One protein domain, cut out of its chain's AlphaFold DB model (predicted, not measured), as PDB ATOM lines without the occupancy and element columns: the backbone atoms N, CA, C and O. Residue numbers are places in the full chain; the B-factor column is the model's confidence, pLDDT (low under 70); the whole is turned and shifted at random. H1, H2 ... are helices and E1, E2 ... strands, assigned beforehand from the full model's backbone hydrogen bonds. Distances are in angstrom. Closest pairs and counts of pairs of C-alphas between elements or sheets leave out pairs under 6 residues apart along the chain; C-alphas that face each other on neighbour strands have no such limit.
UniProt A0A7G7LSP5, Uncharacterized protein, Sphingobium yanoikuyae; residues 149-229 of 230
ATOM      1  N   ALA A 149       1.951  17.548 -20.489       94.62
ATOM      2  CA  ALA A 149       1.414  18.793 -19.943       94.62
ATOM      3  C   ALA A 149       0.422  19.474 -20.902       94.62
ATOM      4  O   ALA A 149      -0.591  20.010 -20.454       94.62
ATOM      5  N   ALA A 150       0.695  19.448 -22.210       95.69
ATOM      6  CA  ALA A 150      -0.223  19.972 -23.216       95.69
ATOM      7  C   ALA A 150      -1.471  19.089 -23.348       95.69
ATOM      8  O   ALA A 150      -2.580  19.616 -23.405       95.69
ATOM      9  N   PHE A 151      -1.310  17.764 -23.314       95.38
ATOM     10  CA  PHE A 151      -2.416  16.810 -23.324       95.38
ATOM     11  C   PHE A 151      -3.361  17.041 -22.142       95.38
ATOM     12  O   PHE A 151      -4.553  17.241 -22.355       95.38
ATOM     13  N   LYS A 152      -2.828  17.154 -20.916       94.12
ATOM     14  CA  LYS A 152      -3.603  17.462 -19.697       94.12
ATOM     15  C   LYS A 152      -4.442  18.739 -19.793       94.12
ATOM     16  O   LYS A 152      -5.464  18.835 -19.130       94.12
ATOM     17  N   LYS A 153      -3.996  19.726 -20.578       93.44
ATOM     18  CA  LYS A 153      -4.730  20.982 -20.802       93.44
ATOM     19  C   LYS A 153      -5.808  20.867 -21.881       93.44
ATOM     20  O   LYS A 153      -6.718  21.686 -21.887       93.44
ATOM     21  N   ARG A 154      -5.667  19.925 -22.819       94.12
ATOM     22  CA  ARG A 154      -6.584  19.752 -23.957       94.12
ATOM     23  C   ARG A 154      -7.683  18.736 -23.678       94.12
ATOM     24  O   ARG A 154      -8.806  18.949 -24.118       94.12
ATOM     25  N   VAL A 155      -7.351  17.656 -22.975       94.81
ATOM     26  CA  VAL A 155      -8.311  16.617 -22.607       94.81
ATOM     27  C   VAL A 155      -9.363  17.190 -21.658       94.81
ATOM     28  O   VAL A 155      -9.031  17.909 -20.711       94.81
ATOM     29  N   LYS A 156     -10.635  16.882 -21.908       95.69
ATOM     30  CA  LYS A 156     -11.773  17.427 -21.152       95.69
ATOM     31  C   LYS A 156     -12.833  16.353 -20.886       95.69
ATOM     32  O   LYS A 156     -12.868  15.344 -21.590       95.69
ATOM     33  N   PRO A 157     -13.711  16.548 -19.886       96.12
ATOM     34  CA  PRO A 157     -14.892  15.707 -19.744       96.12
ATOM     35  C   PRO A 157     -15.743  15.704 -21.023       96.12
ATOM     36  O   PRO A 157     -15.887  16.748 -21.661       96.12
ATOM     37  N   GLY A 158     -16.288  14.544 -21.389       95.50
ATOM     38  CA  GLY A 158     -17.029  14.305 -22.634       95.50
ATOM     39  C   GLY A 158     -16.183  13.722 -23.775       95.50
ATOM     40  O   GLY A 158     -16.724  13.030 -24.639       95.50
ATOM     41  N   ASP A 159     -14.861  13.928 -23.763       96.75
ATOM     42  CA  ASP A 159     -13.953  13.208 -24.665       96.75
ATOM     43  C   ASP A 159     -14.000  11.699 -24.379       96.75
ATOM     44  O   ASP A 159     -14.300  11.271 -23.262       96.75
ATOM     45  N   ARG A 160     -13.644  10.867 -25.363       96.88
ATOM     46  CA  ARG A 160     -13.644   9.403 -25.208       96.88
ATOM     47  C   ARG A 160     -12.275   8.813 -25.494       96.88
ATOM     48  O   ARG A 160     -11.554   9.288 -26.371       96.88
ATOM     49  N   LEU A 161     -11.935   7.749 -24.773       97.06
ATOM     50  CA  LEU A 161     -10.743   6.941 -25.016       97.06
ATOM     51  C   LEU A 161     -11.152   5.509 -25.353       97.06
ATOM     52  O   LEU A 161     -11.773   4.824 -24.535       97.06
ATOM     53  N   LYS A 162     -10.765   5.034 -26.538       96.62
ATOM     54  CA  LYS A 162     -10.884   3.626 -26.925       96.62
ATOM     55  C   LYS A 162      -9.565   2.917 -26.681       96.62
ATOM     56  O   LYS A 162      -8.558   3.310 -27.258       96.62
ATOM     57  N   LEU A 163      -9.550   1.882 -25.842       95.69
ATOM     58  CA  LEU A 163      -8.338   1.085 -25.634       95.69
ATOM     59  C   LEU A 163      -8.134   0.159 -26.833       95.69
ATOM     60  O   LEU A 163      -8.948  -0.735 -27.054       95.69
ATOM     61  N   ILE A 164      -7.073   0.374 -27.603       94.81
ATOM     62  CA  ILE A 164      -6.817  -0.353 -28.853       94.81
ATOM     63  C   ILE A 164      -5.622  -1.308 -28.771       94.81
ATOM     64  O   ILE A 164      -5.592  -2.266 -29.534       94.81
ATOM     65  N   ASP A 165      -4.695  -1.110 -27.828       92.06
ATOM     66  CA  ASP A 165      -3.686  -2.115 -27.459       92.06
ATOM     67  C   ASP A 165      -3.403  -2.068 -25.954       92.06
ATOM     68  O   ASP A 165      -3.457  -1.005 -25.327       92.06
ATOM     69  N   ALA A 166      -3.133  -3.233 -25.373       91.31
ATOM     70  CA  ALA A 166      -2.801  -3.419 -23.966       91.31
ATOM     71  C   ALA A 166      -2.078  -4.767 -23.778       91.31
ATOM     72  O   ALA A 166      -2.133  -5.612 -24.679       91.31
ATOM     73  N   PRO A 167      -1.450  -5.020 -22.614       87.31
ATOM     74  CA  PRO A 167      -0.896  -6.334 -22.307       87.31
ATOM     75  C   PRO A 167      -1.951  -7.445 -22.392       87.31
ATOM     76  O   PRO A 167      -3.156  -7.208 -22.243       87.31
ATOM     77  N   ALA A 168      -1.495  -8.673 -22.641       82.75
ATOM     78  CA  ALA A 168      -2.374  -9.826 -22.819       82.75
ATOM     79  C   ALA A 168      -3.321 -10.012 -21.616       82.75
ATOM     80  O   ALA A 168      -2.929  -9.857 -20.462       82.75
ATOM     81  N   GLY A 169      -4.587 -10.343 -21.890       82.25
ATOM     82  CA  GLY A 169      -5.606 -10.543 -20.851       82.25
ATOM     83  C   GLY A 169      -6.235  -9.257 -20.295       82.25
ATOM     84  O   GLY A 169      -7.051  -9.329 -19.374       82.25
ATOM     85  N   HIS A 170      -5.921  -8.076 -20.844       88.19
ATOM     86  CA  HIS A 170      -6.526  -6.828 -20.382       88.19
ATOM     87  C   HIS A 170      -8.029  -6.750 -20.715       88.19
ATOM     88  O   HIS A 170      -8.431  -6.491 -21.848       88.19
ATOM     89  N   ARG A 171      -8.877  -6.894 -19.687       89.06
ATOM     90  CA  ARG A 171     -10.351  -7.014 -19.791       89.06
ATOM     91  C   ARG A 171     -11.084  -5.888 -20.538       89.06
ATOM     92  O   ARG A 171     -12.234  -6.065 -20.916       89.06
ATOM     93  N   LEU A 172     -10.463  -4.717 -20.682       89.44
ATOM     94  CA  LEU A 172     -11.065  -3.529 -21.309       89.44
ATOM     95  C   LEU A 172     -10.576  -3.292 -22.745       89.44
ATOM     96  O   LEU A 172     -10.879  -2.249 -23.327       89.44
ATOM     97  N   LEU A 173      -9.772  -4.196 -23.309       92.56
ATOM     98  CA  LEU A 173      -9.290  -4.059 -24.681       92.56
ATOM     99  C   LEU A 173     -10.469  -4.001 -25.666       92.56
ATOM    100  O   LEU A 173     -11.412  -4.779 -25.570       92.56
ATOM    101  N   GLY A 174     -10.436  -3.036 -26.584       92.06
ATOM    102  CA  GLY A 174     -11.493  -2.763 -27.561       92.06
ATOM    103  C   GLY A 174     -12.619  -1.851 -27.062       92.06
ATOM    104  O   GLY A 174     -13.407  -1.374 -27.880       92.06
ATOM    105  N   THR A 175     -12.693  -1.566 -25.758       94.00
ATOM    106  CA  THR A 175     -13.769  -0.744 -25.182       94.00
ATOM    107  C   THR A 175     -13.495   0.753 -25.336       94.00
ATOM    108  O   THR A 175     -12.370   1.216 -25.121       94.00
ATOM    109  N   THR A 176     -14.538   1.509 -25.685       96.31
ATOM    110  CA  THR A 176     -14.549   2.979 -25.683       96.31
ATOM    111  C   THR A 176     -15.205   3.453 -24.403       96.31
ATOM    112  O   THR A 176     -16.297   2.992 -24.091       96.31
ATOM    113  N   ARG A 177     -14.547   4.358 -23.678       95.81
ATOM    114  CA  ARG A 177     -15.064   4.904 -22.421       95.81
ATOM    115  C   ARG A 177     -14.979   6.419 -22.412       95.81
ATOM    116  O   ARG A 177     -13.966   6.982 -22.836       95.81
ATOM    117  N   GLU A 178     -16.023   7.064 -21.916       96.88
ATOM    118  CA  GLU A 178     -16.078   8.514 -21.755       96.88
ATOM    119  C   GLU A 178     -15.250   8.992 -20.552       96.88
ATOM    120  O   GLU A 178     -15.265   8.405 -19.464       96.88
ATOM    121  N   ILE A 179     -14.533  10.097 -20.745       96.88
ATOM    122  CA  ILE A 179     -13.872  10.836 -19.678       96.88
ATOM    123  C   ILE A 179     -14.943  11.620 -18.926       96.88
ATOM    124  O   ILE A 179     -15.487  12.595 -19.431       96.88
ATOM    125  N   THR A 180     -15.216  11.237 -17.684       96.31
ATOM    126  CA  THR A 180     -16.190  11.938 -16.835       96.31
ATOM    127  C   THR A 180     -15.536  13.019 -15.981       96.31
ATOM    128  O   THR A 180     -16.195  13.963 -15.545       96.31
ATOM    129  N   ARG A 181     -14.224  12.913 -15.729       94.88
ATOM    130  CA  ARG A 181     -13.467  13.911 -14.964       94.88
ATOM    131  C   ARG A 181     -11.986  13.904 -15.325       94.88
ATOM    132  O   ARG A 181     -11.391  12.845 -15.490       94.88
ATOM    133  N   VAL A 182     -11.384  15.091 -15.347       93.50
ATOM    134  CA  VAL A 182      -9.935  15.299 -15.494       93.50
ATOM    135  C   VAL A 182      -9.385  15.860 -14.185       93.50
ATOM    136  O   VAL A 182      -9.953  16.803 -13.628       93.50
ATOM    137  N   ARG A 183      -8.301  15.281 -13.666       91.81
ATOM    138  CA  ARG A 183      -7.593  15.762 -12.471       91.81
ATOM    139  C   ARG A 183      -6.115  15.985 -12.788       91.81
ATOM    140  O   ARG A 183      -5.636  15.668 -13.868       91.81
ATOM    141  N   SER A 184      -5.362  16.538 -11.842       87.56
ATOM    142  CA  SER A 184      -3.920  16.760 -12.028       87.56
ATOM    143  C   SER A 184      -3.133  15.448 -12.168       87.56
ATOM    144  O   SER A 184      -2.159  15.397 -12.927       87.56
ATOM    145  N   GLY A 185      -3.552  14.401 -11.448       91.06
ATOM    146  CA  GLY A 185      -2.885  13.097 -11.387       91.06
ATOM    147  C   GLY A 185      -3.515  11.995 -12.243       91.06
ATOM    148  O   GLY A 185      -2.807  11.063 -12.610       91.06
ATOM    149  N   ASP A 186      -4.790  12.115 -12.617       93.19
ATOM    150  CA  ASP A 186      -5.526  11.062 -13.322       93.19
ATOM    151  C   ASP A 186      -6.672  11.593 -14.209       93.19
ATOM    152  O   ASP A 186      -7.014  12.781 -14.208       93.19
ATOM    153  N   LEU A 187      -7.257  10.670 -14.972       94.62
ATOM    154  CA  LEU A 187      -8.538  10.790 -15.662       94.62
ATOM    155  C   LEU A 187      -9.516   9.765 -15.077       94.62
ATOM    156  O   LEU A 187      -9.117   8.637 -14.780       94.62
ATOM    157  N   ILE A 188     -10.798  10.116 -14.976       94.88
ATOM    158  CA  ILE A 188     -11.865   9.154 -14.681       94.88
ATOM    159  C   ILE A 188     -12.544   8.756 -15.989       94.88
ATOM    160  O   ILE A 188     -13.142   9.596 -16.653       94.88
ATOM    161  N   LEU A 189     -12.460   7.470 -16.318       93.44
ATOM    162  CA  LEU A 189     -13.096   6.810 -17.454       93.44
ATOM    163  C   LEU A 189     -14.263   5.968 -16.938       93.44
ATOM    164  O   LEU A 189     -14.024   4.893 -16.381       93.44
ATOM    165  N   GLU A 190     -15.494   6.463 -17.071       89.62
ATOM    166  CA  GLU A 190     -16.729   5.756 -16.667       89.62
ATOM    167  C   GLU A 190     -16.635   5.056 -15.289       89.62
ATOM    168  O   GLU A 190     -16.993   3.895 -15.116       89.62
ATOM    169  N   GLY A 191     -16.087   5.756 -14.287       82.88
ATOM    170  CA  GLY A 191     -15.951   5.247 -12.912       82.88
ATOM    171  C   GLY A 191     -14.651   4.492 -12.605       82.88
ATOM    172  O   GLY A 191     -14.430   4.097 -11.463       82.88
ATOM    173  N   SER A 192     -13.758   4.336 -13.582       87.81
ATOM    174  CA  SER A 192     -12.403   3.797 -13.395       87.81
ATOM    175  C   SER A 192     -11.334   4.876 -13.567       87.81
ATOM    176  O   SER A 192     -11.551   5.854 -14.275       87.81
ATOM    177  N   TYR A 193     -10.174   4.711 -12.934       90.31
ATOM    178  CA  TYR A 193      -9.106   5.715 -12.942       90.31
ATOM    179  C   TYR A 193      -7.997   5.331 -13.926       90.31
ATOM    180  O   TYR A 193      -7.553   4.183 -13.945       90.31
ATOM    181  N   LEU A 194      -7.518   6.300 -14.705       93.19
ATOM    182  CA  LEU A 194      -6.310   6.203 -15.522       93.19
ATOM    183  C   LEU A 194      -5.299   7.236 -15.017       93.19
ATOM    184  O   LEU A 194      -5.472   8.435 -15.229       93.19
ATOM    185  N   SER A 195      -4.256   6.771 -14.331       93.56
ATOM    186  CA  SER A 195      -3.209   7.648 -13.793       93.56
ATOM    187  C   SER A 195      -2.303   8.170 -14.903       93.56
ATOM    188  O   SER A 195      -1.933   7.434 -15.818       93.56
ATOM    189  N   PHE A 196      -1.902   9.435 -14.805       93.38
ATOM    190  CA  PHE A 196      -0.909   9.989 -15.715       93.38
ATOM    191  C   PHE A 196       0.490   9.452 -15.385       93.38
ATOM    192  O   PHE A 196       0.896   9.501 -14.221       93.38
ATOM    193  N   PRO A 197       1.257   8.996 -16.388       92.88
ATOM    194  CA  PRO A 197       2.618   8.523 -16.172       92.88
ATOM    195  C   PRO A 197       3.593   9.696 -15.966       92.88
ATOM    196  O   PRO A 197       3.231  10.875 -16.042       92.88
ATOM    197  N   ARG A 198       4.876   9.379 -15.763       92.12
ATOM    198  CA  ARG A 198       5.960  10.360 -15.941       92.12
ATOM    199  C   ARG A 198       6.035  10.793 -17.410       92.12
ATOM    200  O   ARG A 198       5.658  10.036 -18.299       92.12
ATOM    201  N   ALA A 199       6.581  11.981 -17.670       90.62
ATOM    202  CA  ALA A 199       6.666  12.531 -19.027       90.62
ATOM    203  C   ALA A 199       7.417  11.614 -20.014       90.62
ATOM    204  O   ALA A 199       6.985  11.482 -21.150       90.62
ATOM    205  N   SER A 200       8.480  10.932 -19.571       87.19
ATOM    206  CA  SER A 200       9.248   9.982 -20.393       87.19
ATOM    207  C   SER A 200       8.482   8.707 -20.769       87.19
ATOM    208  O   SER A 200       8.921   7.963 -21.634       87.19
ATOM    209  N   ALA A 201       7.355   8.441 -20.108       90.38
ATOM    210  CA  ALA A 201       6.504   7.272 -20.316       90.38
ATOM    211  C   ALA A 201       5.198   7.628 -21.057       90.38
ATOM    212  O   ALA A 201       4.266   6.825 -21.085       90.38
ATOM    213  N   PHE A 202       5.115   8.826 -21.644       93.81
ATOM    214  CA  PHE A 202       3.944   9.330 -22.357       93.81
ATOM    215  C   PHE A 202       4.295   9.726 -23.791       93.81
ATOM    216  O   PHE A 202       5.261  10.454 -24.005       93.81
ATOM    217  N   ALA A 203       3.455   9.337 -24.749       94.06
ATOM    218  CA  ALA A 203       3.494   9.852 -26.115       94.06
ATOM    219  C   ALA A 203       2.074  10.110 -26.633       94.06
ATOM    220  O   ALA A 203       1.148   9.355 -26.332       94.06
ATOM    221  N   CYS A 204       1.893  11.183 -27.401       95.62
ATOM    222  CA  CYS A 204       0.616  11.513 -28.020       95.62
ATOM    223  C   CYS A 204       0.814  12.296 -29.319       95.62
ATOM    224  O   CYS A 204       1.490  13.327 -29.316       95.62
ATOM    225  N   ASP A 205       0.174  11.844 -30.396       94.69
ATOM    226  CA  ASP A 205       0.246  12.467 -31.727       94.69
ATOM    227  C   ASP A 205      -0.955  13.392 -32.029       94.69
ATOM    228  O   ASP A 205      -1.043  13.993 -33.096       94.69
ATOM    229  N   GLY A 206      -1.882  13.535 -31.075       92.69
ATOM    230  CA  GLY A 206      -3.150  14.255 -31.241       92.69
ATOM    231  C   GLY A 206      -4.366  13.369 -31.493       92.69
ATOM    232  O   GLY A 206      -5.483  13.856 -31.346       92.69
ATOM    233  N   ARG A 207      -4.169  12.080 -31.780       94.50
ATOM    234  CA  ARG A 207      -5.229  11.068 -31.878       94.50
ATOM    235  C   ARG A 207      -4.904   9.831 -31.050       94.50
ATOM    236  O   ARG A 207      -5.757   9.346 -30.323       94.50
ATOM    237  N   LEU A 208      -3.695   9.304 -31.138       96.75
ATOM    238  CA  LEU A 208      -3.229   8.187 -30.336       96.75
ATOM    239  C   LEU A 208      -2.565   8.692 -29.058       96.75
ATOM    240  O   LEU A 208      -1.857   9.699 -29.051       96.75
ATOM    241  N   VAL A 209      -2.803   7.977 -27.963       95.88
ATOM    242  CA  VAL A 209      -2.215   8.235 -26.648       95.88
ATOM    243  C   VAL A 209      -1.583   6.940 -26.159       95.88
ATOM    244  O   VAL A 209      -2.283   5.964 -25.890       95.88
ATOM    245  N   ARG A 210      -0.258   6.932 -26.025       94.50
ATOM    246  CA  ARG A 210       0.518   5.795 -25.528       94.50
ATOM    247  C   ARG A 210       1.036   6.086 -24.124       94.50
ATOM    248  O   ARG A 210       1.679   7.108 -23.887       94.50
ATOM    249  N   ILE A 211       0.783   5.160 -23.206       93.56
ATOM    250  CA  ILE A 211       1.216   5.223 -21.807       93.56
ATOM    251  C   ILE A 211       2.021   3.965 -21.505       93.56
ATOM    252  O   ILE A 211       1.467   2.870 -21.525       93.56
ATOM    253  N   ALA A 212       3.314   4.107 -21.218       89.25
ATOM    254  CA  ALA A 212       4.126   2.983 -20.761       89.25
ATOM    255  C   ALA A 212       3.725   2.600 -19.328       89.25
ATOM    256  O   ALA A 212       3.653   3.458 -18.445       89.25
ATOM    257  N   ILE A 213       3.461   1.313 -19.117       87.75
ATOM    258  CA  ILE A 213       3.089   0.708 -17.828       87.75
ATOM    259  C   ILE A 213       4.028  -0.446 -17.458       87.75
ATOM    260  O   ILE A 213       3.686  -1.281 -16.624       87.75
ATOM    261  N   GLY A 214       5.195  -0.489 -18.102       79.19
ATOM    262  CA  GLY A 214       6.144  -1.574 -17.976       79.19
ATOM    263  C   GLY A 214       6.621  -1.818 -16.551       79.19
ATOM    264  O   GLY A 214       6.769  -0.894 -15.749       79.19
ATOM    265  N   SER A 215       6.875  -3.088 -16.256       74.31
ATOM    266  CA  SER A 215       7.462  -3.555 -14.998       74.31
ATOM    267  C   SER A 215       8.767  -4.303 -15.262       74.31
ATOM    268  O   SER A 215       9.151  -4.510 -16.409       74.31
ATOM    269  N   GLU A 216       9.440  -4.765 -14.208       65.44
ATOM    270  CA  GLU A 216      10.591  -5.668 -14.352       65.44
ATOM    271  C   GLU A 216      10.248  -6.979 -15.085       65.44
ATOM    272  O   GLU A 216      11.126  -7.585 -15.693       65.44
ATOM    273  N   TYR A 217       8.972  -7.385 -15.073       67.56
ATOM    274  CA  TYR A 217       8.479  -8.604 -15.722       67.56
ATOM    275  C   TYR A 217       7.964  -8.378 -17.149       67.56
ATOM    276  O   TYR A 217       7.798  -9.340 -17.893       67.56
ATOM    277  N   GLY A 218       7.705  -7.125 -17.526       72.75
ATOM    278  CA  GLY A 218       7.147  -6.734 -18.822       72.75
ATOM    279  C   GLY A 218       7.499  -5.280 -19.124       72.75
ATOM    280  O   GLY A 218       6.643  -4.411 -19.004       72.75
ATOM    281  N   PRO A 219       8.762  -4.961 -19.434       72.00
ATOM    282  CA  PRO A 219       9.237  -3.573 -19.468       72.00
ATOM    283  C   PRO A 219       8.702  -2.774 -20.656       72.00
ATOM    284  O   PRO A 219       8.584  -1.553 -20.569       72.00
ATOM    285  N   ASP A 220       8.305  -3.466 -21.724       76.19
ATOM    286  CA  ASP A 220       7.691  -2.868 -22.912       76.19
ATOM    287  C   ASP A 220       6.162  -2.750 -22.816       76.19
ATOM    288  O   ASP A 220       5.514  -2.261 -23.756       76.19
ATOM    289  N   ASP A 221       5.562  -3.176 -21.699       85.31
ATOM    290  CA  ASP A 221       4.117  -3.104 -21.522       85.31
ATOM    291  C   ASP A 221       3.643  -1.650 -21.576       85.31
ATOM    292  O   ASP A 221       4.175  -0.735 -20.937       85.31
ATOM    293  N   HIS A 222       2.607  -1.424 -22.373       90.25
ATOM    294  CA  HIS A 222       2.010  -0.115 -22.565       90.25
ATOM    295  C   HIS A 222       0.516  -0.245 -22.837       90.25
ATOM    296  O   HIS A 222       0.021  -1.283 -23.269       90.25
ATOM    297  N   LEU A 223      -0.192   0.849 -22.594       94.00
ATOM    298  CA  LEU A 223      -1.564   1.047 -23.025       94.00
ATOM    299  C   LEU A 223      -1.549   1.980 -24.229       94.00
ATOM    300  O   LEU A 223      -0.875   3.014 -24.205       94.00
ATOM    301  N   LEU A 224      -2.313   1.631 -25.258       95.38
ATOM    302  CA  LEU A 224      -2.550   2.481 -26.414       95.38
ATOM    303  C   LEU A 224      -4.034   2.805 -26.501       95.38
ATOM    304  O   LEU A 224      -4.875   1.917 -26.659       95.38
ATOM    305  N   TYR A 225      -4.343   4.092 -26.427       96.56
ATOM    306  CA  TYR A 225      -5.687   4.610 -26.593       96.56
ATOM    307  C   TYR A 225      -5.813   5.383 -27.899       96.56
ATOM    308  O   TYR A 225      -4.903   6.109 -28.290       96.56
ATOM    309  N   GLU A 226      -6.975   5.284 -28.528       97.06
ATOM    310  CA  GLU A 226      -7.450   6.276 -29.485       97.06
ATOM    311  C   GLU A 226      -8.300   7.309 -28.737       97.06
ATOM    312  O   GLU A 226      -9.289   6.964 -28.085       97.06
ATOM    313  N   TRP A 227      -7.895   8.571 -28.819       96.94
ATOM    314  CA  TRP A 227      -8.582   9.727 -28.266       96.94
ATOM    315  C   TRP A 227      -9.542  10.319 -29.292       96.94
ATOM    316  O   TRP A 227      -9.165  10.688 -30.403       96.94
ATOM    317  N   GLN A 228     -10.803  10.408 -28.884       95.69
ATOM    318  CA  GLN A 228     -11.901  10.968 -29.650       95.69
ATOM    319  C   GLN A 228     -12.361  12.232 -28.926       95.69
ATOM    320  O   GLN A 228     -13.001  12.155 -27.874       95.69
ATOM    321  N   ALA A 229     -11.978  13.390 -29.461       90.06
ATOM    322  CA  ALA A 229     -12.409  14.676 -28.932       90.06
ATOM    323  C   ALA A 229     -13.918  14.863 -29.145       90.06
ATOM    324  O   ALA A 229     -14.440  14.506 -30.205       90.06
TER     325      ALA A 229
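AT A GLANCE: This is residues 149 to 229 of the 230 residues of an uncharacterized protein of Sphingobium yanoikuyae (UniProt A0A7G7LSP5). One strongly twisted sheet of seven strands curls like part of a barrel, open between its edge strands E4 and E5; the short helix H1 sits at one end of it, near E5 and also near E2 and E3. The printed part has 81 residues, with H1 first and E1 to E7 after it. The sheet's order is E4 E3 E2 E1 E7 E6 E5, all antiparallel, and the class is mostly strand. The whole is compact, with a radius of gyration of the C-alphas of 12.0 A and spans of 34 by 25 by 21 A.

HOW THE PARTS SIT: Start at H1, residues 149 to 154, which is on the sheet at a height of 7.7 A, over none of its strands; each O i to N i+4 pair in it is within hydrogen-bond range. Next find E1, residues 160 to 165, and E2, residues 176 to 182, a hairpin with N 177 and O 161 at 2.9 A. E2 is staggered: its residues 176 to 178 pair with E1, and 179 to 182 with E3, residues 186 to 189, where N 188 and O 181 are 2.8 A apart. E4, residues 192 to 195, has its N 194 at 2.8 A from O 187 of E3. E1 to E4 form a meander, each strand the antiparallel neighbour of the one before. E5, residues 202 to 204, E6, residues 208 to 212, and E7, residues 222 to 228, form another; look for N 210 and O 203, 2.8 A, and N 223 and O 211, 2.8 A. E7 is antiparallel to E1 at 144 degrees, with N 226 and O 162 at 2.8 A. The closest C-alphas of H1 and E5 are those of Phe 151 and Cys 204, 7.7 A. E4 and E5 are apart.

IN THESE COORDINATES: Find C-alpha 149 at (1.414, 18.793, -19.943), where H1 begins its 9.0 A. E1 is 15.4 A long, E2 16.6 A and E6 13.1 A; E3, E4 and E5 are shorter. E7, 19.1 A, ends at C-alpha 228, (-11.901, 10.968, -29.650).

THE WHOLE: The C-alphas farthest apart are those of Gly 158 and Glu 216, 35.1 A. The printed part has no cut and no long link. Confidence is low, under 70, at residues 216 to 217.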